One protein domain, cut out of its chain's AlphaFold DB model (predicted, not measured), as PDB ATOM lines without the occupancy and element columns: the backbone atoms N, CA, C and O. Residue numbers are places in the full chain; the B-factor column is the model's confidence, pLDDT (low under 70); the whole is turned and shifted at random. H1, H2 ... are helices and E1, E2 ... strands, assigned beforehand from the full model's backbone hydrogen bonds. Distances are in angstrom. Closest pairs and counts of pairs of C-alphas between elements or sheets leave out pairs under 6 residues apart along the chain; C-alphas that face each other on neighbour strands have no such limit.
ATOM      1  N   PRO A  11     100.888 152.084 129.351       83.88
ATOM      2  CA  PRO A  11     101.987 151.219 128.968       83.88
ATOM      3  C   PRO A  11     103.311 151.992 128.945       83.88
ATOM      4  O   PRO A  11     103.429 153.071 128.362       83.88
ATOM      5  N   ILE A  12     104.336 151.385 129.527       87.62
ATOM      6  CA  ILE A  12     105.729 151.808 129.408       87.62
ATOM      7  C   ILE A  12     106.576 150.631 128.932       87.62
ATOM      8  O   ILE A  12     106.215 149.463 129.110       87.62
ATOM      9  N   GLN A  13     107.738 150.929 128.369       88.38
ATOM     10  CA  GLN A  13     108.750 149.931 128.069       88.38
ATOM     11  C   GLN A  13     110.044 150.265 128.794       88.38
ATOM     12  O   GLN A  13     110.563 151.376 128.733       88.38
ATOM     13  N   LEU A  14     110.551 149.267 129.503       89.38
ATOM     14  CA  LEU A  14     111.856 149.285 130.129       89.38
ATOM     15  C   LEU A  14     112.822 148.546 129.206       89.38
ATOM     16  O   LEU A  14     112.674 147.345 128.995       89.38
ATOM     17  N   VAL A  15     113.802 149.256 128.666       90.69
ATOM     18  CA  VAL A  15     114.872 148.686 127.850       90.69
ATOM     19  C   VAL A  15     116.153 148.665 128.663       90.69
ATOM     20  O   VAL A  15     116.564 149.683 129.211       90.69
ATOM     21  N   VAL A  16     116.788 147.505 128.730       92.12
ATOM     22  CA  VAL A  16     118.109 147.311 129.321       92.12
ATOM     23  C   VAL A  16     119.040 146.882 128.201       92.12
ATOM     24  O   VAL A  16     118.783 145.859 127.572       92.12
ATOM     25  N   GLY A  17     120.093 147.639 127.912       91.62
ATOM     26  CA  GLY A  17     120.959 147.326 126.777       91.62
ATOM     27  C   GLY A  17     122.266 148.099 126.748       91.62
ATOM     28  O   GLY A  17     122.577 148.876 127.651       91.62
ATOM     29  N   ASP A  18     123.034 147.843 125.698       92.25
ATOM     30  CA  ASP A  18     124.284 148.537 125.401       92.25
ATOM     31  C   ASP A  18     124.073 149.978 124.887       92.25
ATOM     32  O   ASP A  18     122.950 150.449 124.657       92.25
ATOM     33  N   GLY A  19     125.180 150.702 124.708       87.62
ATOM     34  CA  GLY A  19     125.161 152.081 124.233       87.62
ATOM     35  C   GLY A  19     124.560 152.219 122.835       87.62
ATOM     36  O   GLY A  19     123.776 153.140 122.586       87.62
ATOM     37  N   THR A  20     124.849 151.274 121.939       88.88
ATOM     38  CA  THR A  20     124.279 151.226 120.583       88.88
ATOM     39  C   THR A  20     122.761 151.080 120.583       88.88
ATOM     40  O   THR A  20     122.073 151.770 119.829       88.88
ATOM     41  N   THR A  21     122.220 150.252 121.471       87.69
ATOM     42  CA  THR A  21     120.784 150.036 121.641       87.69
ATOM     43  C   THR A  21     120.097 151.326 122.051       87.69
ATOM     44  O   THR A  21     119.136 151.761 121.414       87.69
ATOM     45  N   VAL A  22     120.596 151.960 123.111       87.56
ATOM     46  CA  VAL A  22     119.962 153.154 123.666       87.56
ATOM     47  C   VAL A  22     120.094 154.357 122.737       87.56
ATOM     48  O   VAL A  22     119.143 155.128 122.597       87.56
ATOM     49  N   THR A  23     121.223 154.473 122.038       86.75
ATOM     50  CA  THR A  23     121.418 155.477 120.983       86.75
ATOM     51  C   THR A  23     120.453 155.244 119.817       86.75
ATOM     52  O   THR A  23     119.843 156.188 119.322       86.75
ATOM     53  N   GLY A  24     120.235 153.988 119.417       83.75
ATOM     54  CA  GLY A  24     119.269 153.640 118.374       83.75
ATOM     55  C   GLY A  24     117.828 154.024 118.725       83.75
ATOM     56  O   GLY A  24     117.075 154.422 117.839       83.75
ATOM     57  N   ILE A  25     117.442 153.952 120.004       79.88
ATOM     58  CA  ILE A  25     116.126 154.419 120.476       79.88
ATOM     59  C   ILE A  25     115.986 155.936 120.299       79.88
ATOM     60  O   ILE A  25     114.935 156.388 119.849       79.88
ATOM     61  N   ASP A  26     117.032 156.706 120.609       78.25
ATOM     62  CA  ASP A  26     117.016 158.164 120.446       78.25
ATOM     63  C   ASP A  26     116.964 158.566 118.966       78.25
ATOM     64  O   ASP A  26     116.154 159.405 118.592       78.25
ATOM     65  N   ILE A  27     117.744 157.911 118.099       74.62
ATOM     66  CA  ILE A  27     117.737 158.188 116.651       74.62
ATOM     67  C   ILE A  27     116.358 157.909 116.031       74.62
ATOM     68  O   ILE A  27     115.896 158.669 115.182       74.62
ATOM     69  N   ARG A  28     115.678 156.835 116.459       69.94
ATOM     70  CA  ARG A  28     114.339 156.468 115.957       69.94
ATOM     71  C   ARG A  28     113.245 157.466 116.334       69.94
ATOM     72  O   ARG A  28     112.223 157.486 115.654       69.94
ATOM     73  N   ARG A  29     113.443 158.272 117.384       65.69
ATOM     74  CA  ARG A  29     112.529 159.371 117.734       65.69
ATOM     75  C   ARG A  29     112.535 160.470 116.668       65.69
ATOM     76  O   ARG A  29     111.539 161.152 116.482       65.69
ATOM     77  N   GLY A  30     113.625 160.581 115.921       59.62
ATOM     78  CA  GLY A  30     113.831 161.606 114.913       59.62
ATOM     79  C   GLY A  30     115.144 162.336 115.178       59.62
ATOM     80  O   GLY A  30     115.601 162.403 116.322       59.62
ATOM     81  N   PRO A  31     115.798 162.858 114.131       55.00
ATOM     82  CA  PRO A  31     117.011 163.639 114.312       55.00
ATOM     83  C   PRO A  31     116.704 164.876 115.163       55.00
ATOM     84  O   PRO A  31     115.695 165.542 114.943       55.00
ATOM     85  N   ALA A  32     117.614 165.248 116.066       58.22
ATOM     86  CA  ALA A  32     117.566 166.512 116.812       58.22
ATOM     87  C   ALA A  32     117.834 167.752 115.916       58.22
ATOM     88  O   ALA A  32     118.376 168.758 116.370       58.22
ATOM     89  N   GLY A  33     117.484 167.674 114.628       60.00
ATOM     90  CA  GLY A  33     117.956 168.554 113.564       60.00
ATOM     91  C   GLY A  33     119.332 168.145 113.022       60.00
ATOM     92  O   GLY A  33     120.080 167.397 113.652       60.00
ATOM     93  N   VAL A  34     119.666 168.622 111.820       66.25
ATOM     94  CA  VAL A  34     121.017 168.478 111.253       66.25
ATOM     95  C   VAL A  34     121.947 169.448 111.992       66.25
ATOM     96  O   VAL A  34     121.629 170.639 112.048       66.25
ATOM     97  N   PRO A  35     123.082 168.990 112.554       70.25
ATOM     98  CA  PRO A  35     124.041 169.882 113.192       70.25
ATOM     99  C   PRO A  35     124.531 170.951 112.210       70.25
ATOM    100  O   PRO A  35     125.025 170.617 111.135       70.25
ATOM    101  N   THR A  36     124.429 172.231 112.567       82.25
ATOM    102  CA  THR A  36     124.770 173.340 111.655       82.25
ATOM    103  C   THR A  36     126.224 173.806 111.779       82.25
ATOM    104  O   THR A  36     126.655 174.693 111.046       82.25
ATOM    105  N   GLY A  37     127.020 173.201 112.672       87.62
ATOM    106  CA  GLY A  37     128.434 173.542 112.836       87.62
ATOM    107  C   GLY A  37     129.248 172.555 113.677       87.62
ATOM    108  O   GLY A  37     128.707 171.695 114.371       87.62
ATOM    109  N   LEU A  38     130.578 172.713 113.652       85.19
ATOM    110  CA  LEU A  38     131.545 171.794 114.275       85.19
ATOM    111  C   LEU A  38     131.302 171.570 115.775       85.19
ATOM    112  O   LEU A  38     131.371 170.441 116.250       85.19
ATOM    113  N   LYS A  39     130.971 172.626 116.528       85.31
ATOM    114  CA  LYS A  39     130.671 172.504 117.965       85.31
ATOM    115  C   LYS A  39     129.465 171.599 118.227       85.31
ATOM    116  O   LYS A  39     129.479 170.844 119.194       85.31
ATOM    117  N   GLN A  40     128.452 171.667 117.365       77.25
ATOM    118  CA  GLN A  40     127.254 170.840 117.474       77.25
ATOM    119  C   GLN A  40     127.547 169.396 117.056       77.25
ATOM    120  O   GLN A  40     127.101 168.473 117.717       77.25
ATOM    121  N   VAL A  41     128.384 169.179 116.038       84.25
ATOM    122  CA  VAL A  41     128.854 167.825 115.685       84.25
ATOM    123  C   VAL A  41     129.605 167.178 116.851       84.25
ATOM    124  O   VAL A  41     129.340 166.030 117.192       84.25
ATOM    125  N   ILE A  42     130.512 167.915 117.499       85.06
ATOM    126  CA  ILE A  42     131.267 167.411 118.655       85.06
ATOM    127  C   ILE A  42     130.329 167.107 119.828       85.06
ATOM    128  O   ILE A  42     130.489 166.082 120.489       85.06
ATOM    129  N   SER A  43     129.343 167.971 120.095       82.12
ATOM    130  CA  SER A  43     128.386 167.718 121.172       82.12
ATOM    131  C   SER A  43     127.497 166.509 120.879       82.12
ATOM    132  O   SER A  43     127.268 165.723 121.793       82.12
ATOM    133  N   GLU A  44     127.062 166.304 119.631       81.00
ATOM    134  CA  GLU A  44     126.334 165.095 119.227       81.00
ATOM    135  C   GLU A  44     127.199 163.836 119.356       81.00
ATOM    136  O   GLU A  44     126.741 162.826 119.889       81.00
ATOM    137  N   LEU A  45     128.473 163.896 118.960       81.62
ATOM    138  CA  LEU A  45     129.390 162.763 119.101       81.62
ATOM    139  C   LEU A  45     129.621 162.396 120.574       81.62
ATOM    140  O   LEU A  45     129.643 161.220 120.925       81.62
ATOM    141  N   ASN A  46     129.729 163.393 121.452       84.25
ATOM    142  CA  ASN A  46     129.891 163.181 122.892       84.25
ATOM    143  C   ASN A  46     128.633 162.620 123.573       84.25
ATOM    144  O   ASN A  46     128.740 162.076 124.670       84.25
ATOM    145  N   LYS A  47     127.452 162.735 122.950       79.75
ATOM    146  CA  LYS A  47     126.216 162.092 123.429       79.75
ATOM    147  C   LYS A  47     126.148 160.607 123.070       79.75
ATOM    148  O   LYS A  47     125.271 159.906 123.580       79.75
ATOM    149  N   LEU A  48     127.034 160.116 122.198       80.19
ATOM    150  CA  LEU A  48     127.081 158.696 121.871       80.19
ATOM    151  C   LEU A  48     127.498 157.889 123.096       80.19
ATOM    152  O   LEU A  48     128.492 158.168 123.768       80.19
ATOM    153  N   ARG A  49     126.715 156.850 123.367       86.50
ATOM    154  CA  ARG A  49     126.921 155.968 124.511       86.50
ATOM    155  C   ARG A  49     127.962 154.911 124.185       86.50
ATOM    156  O   ARG A  49     127.967 154.348 123.091       86.50
ATOM    157  N   LYS A  50     128.833 154.627 125.152       86.12
ATOM    158  CA  LYS A  50     129.878 153.609 125.021       86.12
ATOM    159  C   LYS A  50     129.316 152.224 125.330       86.12
ATOM    160  O   LYS A  50     128.454 152.073 126.185       86.12
ATOM    161  N   ASN A  51     129.844 151.193 124.678       83.81
ATOM    162  CA  ASN A  51     129.412 149.804 124.895       83.81
ATOM    163  C   ASN A  51     130.121 149.113 126.079       83.81
ATOM    164  O   ASN A  51     130.030 147.900 126.240       83.81
ATOM    165  N   ASP A  52     130.829 149.866 126.921       84.31
ATOM    166  CA  ASP A  52     131.439 149.390 128.170       84.31
ATOM    167  C   ASP A  52     130.523 149.595 129.393       84.31
ATOM    168  O   ASP A  52     130.925 149.336 130.530       84.31
ATOM    169  N   ARG A  53     129.290 150.070 129.177       89.56
ATOM    170  CA  ARG A  53     128.305 150.385 130.219       89.56
ATOM    171  C   ARG A  53     126.943 149.805 129.882       89.56
ATOM    172  O   ARG A  53     126.566 149.693 128.716       89.56
ATOM    173  N   LEU A  54     126.211 149.434 130.931       90.00
ATOM    174  CA  LEU A  54     124.830 148.988 130.814       90.00
ATOM    175  C   LEU A  54     123.917 150.196 130.979       90.00
ATOM    176  O   LEU A  54     124.048 150.949 131.947       90.00
ATOM    177  N   TYR A  55     122.970 150.347 130.067       91.19
ATOM    178  CA  TYR A  55     121.985 151.410 130.112       91.19
ATOM    179  C   TYR A  55     120.613 150.834 130.419       91.19
ATOM    180  O   TYR A  55     120.213 149.810 129.866       91.19
ATOM    181  N   ILE A  56     119.879 151.517 131.289       91.19
ATOM    182  CA  ILE A  56     118.481 151.218 131.577       91.19
ATOM    183  C   ILE A  56     117.653 152.430 131.179       91.19
ATOM    184  O   ILE A  56     117.777 153.495 131.776       91.19
ATOM    185  N   LYS A  57     116.778 152.262 130.195       90.62
ATOM    186  CA  LYS A  57     115.930 153.320 129.656       90.62
ATOM    187  C   LYS A  57     114.464 152.983 129.844       90.62
ATOM    188  O   LYS A  57     114.007 151.920 129.444       90.62
ATOM    189  N   VAL A  58     113.727 153.905 130.444       89.06
ATOM    190  CA  VAL A  58     112.274 153.840 130.579       89.06
ATOM    191  C   VAL A  58     111.677 154.757 129.524       89.06
ATOM    192  O   VAL A  58     111.955 155.958 129.527       89.06
ATOM    193  N   VAL A  59     110.855 154.206 128.636       87.38
ATOM    194  CA  VAL A  59     110.132 154.965 127.612       87.38
ATOM    195  C   VAL A  59     108.625 154.826 127.799       87.38
ATOM    196  O   VAL A  59     108.132 153.741 128.107       87.38
ATOM    197  N   SER A  60     107.888 155.920 127.627       82.38
ATOM    198  CA  SER A  60     106.428 155.889 127.514       82.38
ATOM    199  C   SER A  60     106.030 155.725 126.058       82.38
ATOM    200  O   SER A  60     106.606 156.384 125.189       82.38
ATOM    201  N   PHE A  61     104.997 154.928 125.808       71.12
ATOM    202  CA  PHE A  61     104.360 154.886 124.499       71.12
ATOM    203  C   PHE A  61     103.310 155.988 124.415       71.12
ATOM    204  O   PHE A  61     102.348 155.986 125.182       71.12
ATOM    205  N   GLN A  62     103.476 156.916 123.477       61.06
ATOM    206  CA  GLN A  62     102.403 157.808 123.066       61.06
ATOM    207  C   GLN A  62     102.006 157.446 121.628       61.06
ATOM    208  O   GLN A  62     102.868 157.380 120.747       61.06
ATOM    209  N   PRO A  63     100.717 157.170 121.355       52.69
ATOM    210  CA  PRO A  63     100.236 157.059 119.987       52.69
ATOM    211  C   PRO A  63     100.516 158.381 119.269       52.69
ATOM    212  O   PRO A  63      99.943 159.419 119.596       52.69
ATOM    213  N   ASN A  98     107.772 157.534 121.013       67.50
ATOM    214  CA  ASN A  98     108.247 157.045 122.305       67.50
ATOM    215  C   ASN A  98     108.970 158.181 123.025       67.50
ATOM    216  O   ASN A  98     110.007 158.628 122.539       67.50
ATOM    217  N   SER A  99     108.503 158.598 124.202       73.62
ATOM    218  CA  SER A  99     109.186 159.618 125.016       73.62
ATOM    219  C   SER A  99     110.048 158.975 126.105       73.62
ATOM    220  O   SER A  99     109.653 157.977 126.707       73.62
ATOM    221  N   THR A 100     111.251 159.510 126.350       82.88
ATOM    222  CA  THR A 100     112.141 159.010 127.411       82.88
ATOM    223  C   THR A 100     111.650 159.559 128.740       82.88
ATOM    224  O   THR A 100     111.790 160.746 129.008       82.88
ATOM    225  N   ILE A 101     111.137 158.681 129.597       83.94
ATOM    226  CA  ILE A 101     110.777 159.028 130.973       83.94
ATOM    227  C   ILE A 101     112.040 159.205 131.815       83.94
ATOM    228  O   ILE A 101     112.168 160.145 132.601       83.94
ATOM    229  N   ARG A 102     112.959 158.242 131.709       85.31
ATOM    230  CA  ARG A 102     114.186 158.224 132.502       85.31
ATOM    231  C   ARG A 102     115.228 157.328 131.865       85.31
ATOM    232  O   ARG A 102     114.895 156.335 131.223       85.31
ATOM    233  N   GLU A 103     116.485 157.649 132.115       88.69
ATOM    234  CA  GLU A 103     117.615 156.823 131.736       88.69
ATOM    235  C   GLU A 103     118.593 156.698 132.902       88.69
ATOM    236  O   GLU A 103     118.792 157.648 133.660       88.69
ATOM    237  N   TYR A 104     119.174 155.514 133.052       89.06
ATOM    238  CA  TYR A 104     120.234 155.216 133.996       89.06
ATOM    239  C   TYR A 104     121.423 154.642 133.253       89.06
ATOM    240  O   TYR A 104     121.274 153.728 132.442       89.06
ATOM    241  N   GLU A 105     122.598 155.131 133.606       90.44
ATOM    242  CA  GLU A 105     123.874 154.579 133.188       90.44
ATOM    243  C   GLU A 105     124.492 153.863 134.387       90.44
ATOM    244  O   GLU A 105     124.669 154.456 135.456       90.44
ATOM    245  N   LEU A 106     124.763 152.569 134.240       88.62
ATOM    246  CA  LEU A 106     125.469 151.816 135.267       88.62
ATOM    247  C   LEU A 106     126.979 152.089 135.189       88.62
ATOM    248  O   LEU A 106     127.486 152.480 134.132       88.62
ATOM    249  N   PRO A 107     127.716 151.865 136.294       88.31
ATOM    250  CA  PRO A 107     129.168 151.940 136.288       88.31
ATOM    251  C   PRO A 107     129.785 151.079 135.185       88.31
ATOM    252  O   PRO A 107     129.213 150.071 134.764       88.31
ATOM    253  N   GLN A 108     130.976 151.481 134.751       88.69
ATOM    254  CA  GLN A 108     131.723 150.771 133.725       88.69
ATOM    255  C   GLN A 108     131.917 149.297 134.101       88.69
ATOM    256  O   GLN A 108     132.348 148.954 135.204       88.69
ATOM    257  N   SER A 109     131.594 148.433 133.148       84.62
ATOM    258  CA  SER A 109     131.797 146.996 133.221       84.62
ATOM    259  C   SER A 109     133.256 146.647 132.905       84.62
ATOM    260  O   SER A 109     133.941 147.350 132.163       84.62
ATOM    261  N   LYS A 110     133.739 145.513 133.429       86.94
ATOM    262  CA  LYS A 110     135.041 144.941 133.031       86.94
ATOM    263  C   LYS A 110     135.027 144.356 131.609       86.94
ATOM    264  O   LYS A 110     136.079 144.009 131.084       86.94
ATOM    265  N   TYR A 111     133.846 144.235 131.011       85.50
ATOM    266  CA  TYR A 111     133.594 143.601 129.721       85.50
ATOM    267  C   TYR A 111     132.742 144.492 128.817       85.50
ATOM    268  O   TYR A 111     131.942 145.299 129.299       85.50
ATOM    269  N   VAL A 112     132.870 144.288 127.506       85.81
ATOM    270  CA  VAL A 112     131.953 144.865 126.517       85.81
ATOM    271  C   VAL A 112     130.575 144.240 126.698       85.81
ATOM    272  O   VAL A 112     130.445 143.023 126.829       85.81
ATOM    273  N   ILE A 113     129.548 145.082 126.709       87.31
ATOM    274  CA  ILE A 113     128.153 144.666 126.774       87.31
ATOM    275  C   ILE A 113     127.591 144.713 125.359       87.31
ATOM    276  O   ILE A 113     127.788 145.697 124.646       87.31
ATOM    277  N   GLN A 114     126.896 143.650 124.960       90.25
ATOM    278  CA  GLN A 114     126.252 143.563 123.657       90.25
ATOM    279  C   GLN A 114     124.816 143.070 123.798       90.25
ATOM    280  O   GLN A 114     124.537 142.083 124.483       90.25
ATOM    281  N   GLY A 115     123.915 143.736 123.086       88.56
ATOM    282  CA  GLY A 115     122.515 143.368 122.985       88.56
ATOM    283  C   GLY A 115     121.616 144.126 123.954       88.56
ATOM    284  O   GLY A 115     121.994 145.121 124.578       88.56
ATOM    285  N   GLN A 116     120.374 143.654 124.027       93.56
ATOM    286  CA  GLN A 116     119.317 144.310 124.780       93.56
ATOM    287  C   GLN A 116     118.247 143.337 125.262       93.56
ATOM    288  O   GLN A 116     118.024 142.272 124.679       93.56
ATOM    289  N   ARG A 117     117.520 143.761 126.290       91.94
ATOM    290  CA  ARG A 117     116.291 143.145 126.768       91.94
ATOM    291  C   ARG A 117     115.248 144.226 127.014       91.94
ATOM    292  O   ARG A 117     115.519 145.199 127.709       91.94
ATOM    293  N   SER A 118     114.043 144.007 126.497       90.25
ATOM    294  CA  SER A 118     112.905 144.901 126.707       90.25
ATOM    295  C   SER A 118     111.830 144.223 127.545       90.25
ATOM    296  O   SER A 118     111.536 143.040 127.365       90.25
ATOM    297  N   LEU A 119     111.242 144.985 128.460       88.81
ATOM    298  CA  LEU A 119     110.150 144.584 129.336       88.81
ATOM    299  C   LEU A 119     109.002 145.574 129.141       88.81
ATOM    300  O   LEU A 119     109.185 146.778 129.323       88.81
ATOM    301  N   ASN A 120     107.826 145.071 128.776       89.31
ATOM    302  CA  ASN A 120     106.620 145.888 128.670       89.31
ATOM    303  C   ASN A 120     105.908 145.863 130.022       89.31
ATOM    304  O   ASN A 120     105.585 144.789 130.530       89.31
ATOM    305  N   LEU A 121     105.694 147.036 130.610       87.25
ATOM    306  CA  LEU A 121     105.069 147.189 131.921       87.25
ATOM    307  C   LEU A 121     103.850 148.103 131.794       87.25
ATOM    308  O   LEU A 121     103.791 148.966 130.920       87.25
ATOM    309  N   THR A 122     102.887 147.943 132.695       86.69
ATOM    310  CA  THR A 122     101.716 148.821 132.778       86.69
ATOM    311  C   THR A 122     101.718 149.522 134.124       86.69
ATOM    312  O   THR A 122     101.683 148.872 135.169       86.69
ATOM    313  N   ILE A 123     101.756 150.852 134.097       85.69
ATOM    314  CA  ILE A 123     101.634 151.677 135.295       85.69
ATOM    315  C   ILE A 123     100.165 151.710 135.693       85.69
ATOM    316  O   ILE A 123      99.307 152.105 134.901       85.69
ATOM    317  N   LYS A 124      99.883 151.283 136.924       83.81
ATOM    318  CA  LYS A 124      98.552 151.394 137.519       83.81
ATOM    319  C   LYS A 124      98.349 152.810 138.071       83.81
ATOM    320  O   LYS A 124      99.317 153.391 138.567       83.81
TER     321      LYS A 124
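AT A GLANCE: This is residues 11 to 63 and 98 to 124 of the 127 residues of an uncharacterized protein of Acidobacteria bacterium (UniProt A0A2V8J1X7). A twisted sheet of four strands has H1 packed along one face and its other face bare, which gives two layers, helix over sheet. From H1 the printed part runs out to an arm holding H2, whose residues 38 to 42 stick out together with 36 and 37, and then returns to the sheet. The 80 printed residues include two named helices and four named strands, in the order E1 H1 H2 E2 E3 E4; the sheet runs E3 E2 E1 E4, all antiparallel, and the class is mixed. The whole is flat, 45 by 38 by 16 A, and only just compact, close to loose, with a radius of gyration of the C-alphas of 13.9 A.

HOW THE PARTS SIT: E1, residues 11 to 17, is an inner strand, antiparallel to edge strand E4, residues 116 to 123, at 157 degrees; N 14 and O 119 are within hydrogen-bond range at 2.8 A. E1 is also antiparallel to E2, residues 55 to 63, at 151 degrees, with N 15 and O 57 at 2.8 A. E3, residues 98 to 105, is antiparallel to E2 at 171 degrees, with N 56 and O 104 at 2.9 A. H1, residues 19 to 29, is on the sheet at a height of 8.8 A; it lies over E2 and, only just, over E1, with 3 of its C-alphas. It runs along the strands, at 16 degrees to E2 on the local plane; the closest C-alphas of the two, Gly 19 and Tyr 55, are 6.7 A apart. H2, residues 38 to 46, is not on the sheet and is apart from H1. In H1 and H2 every O i to N i+4 pair is within hydrogen-bond range.

IN THESE COORDINATES: E1 begins at C-alpha 11 (101.987, 151.219, 128.968) and spans 19.5 A; H1 spans 16.0 A. H2 begins at C-alpha 38 (131.545, 171.794, 114.275). E2 spans 24.6 A; E3 spans 19.2 A and bends by 65 degrees at residue 101. E4 spans 21.9 A and ends at C-alpha 123 (101.634, 151.677, 135.295).

THE WHOLE: The C-alphas farthest apart, Leu 38 and Lys 124, are 45.2 A apart. Residues 64 to 97 are not printed; C-alphas 63 and 98 are 8.3 A apart across the cut. Of the links printed whole, none is long. The model's pLDDT is under 70 at residues 28 to 34, 62 to 63 and 98.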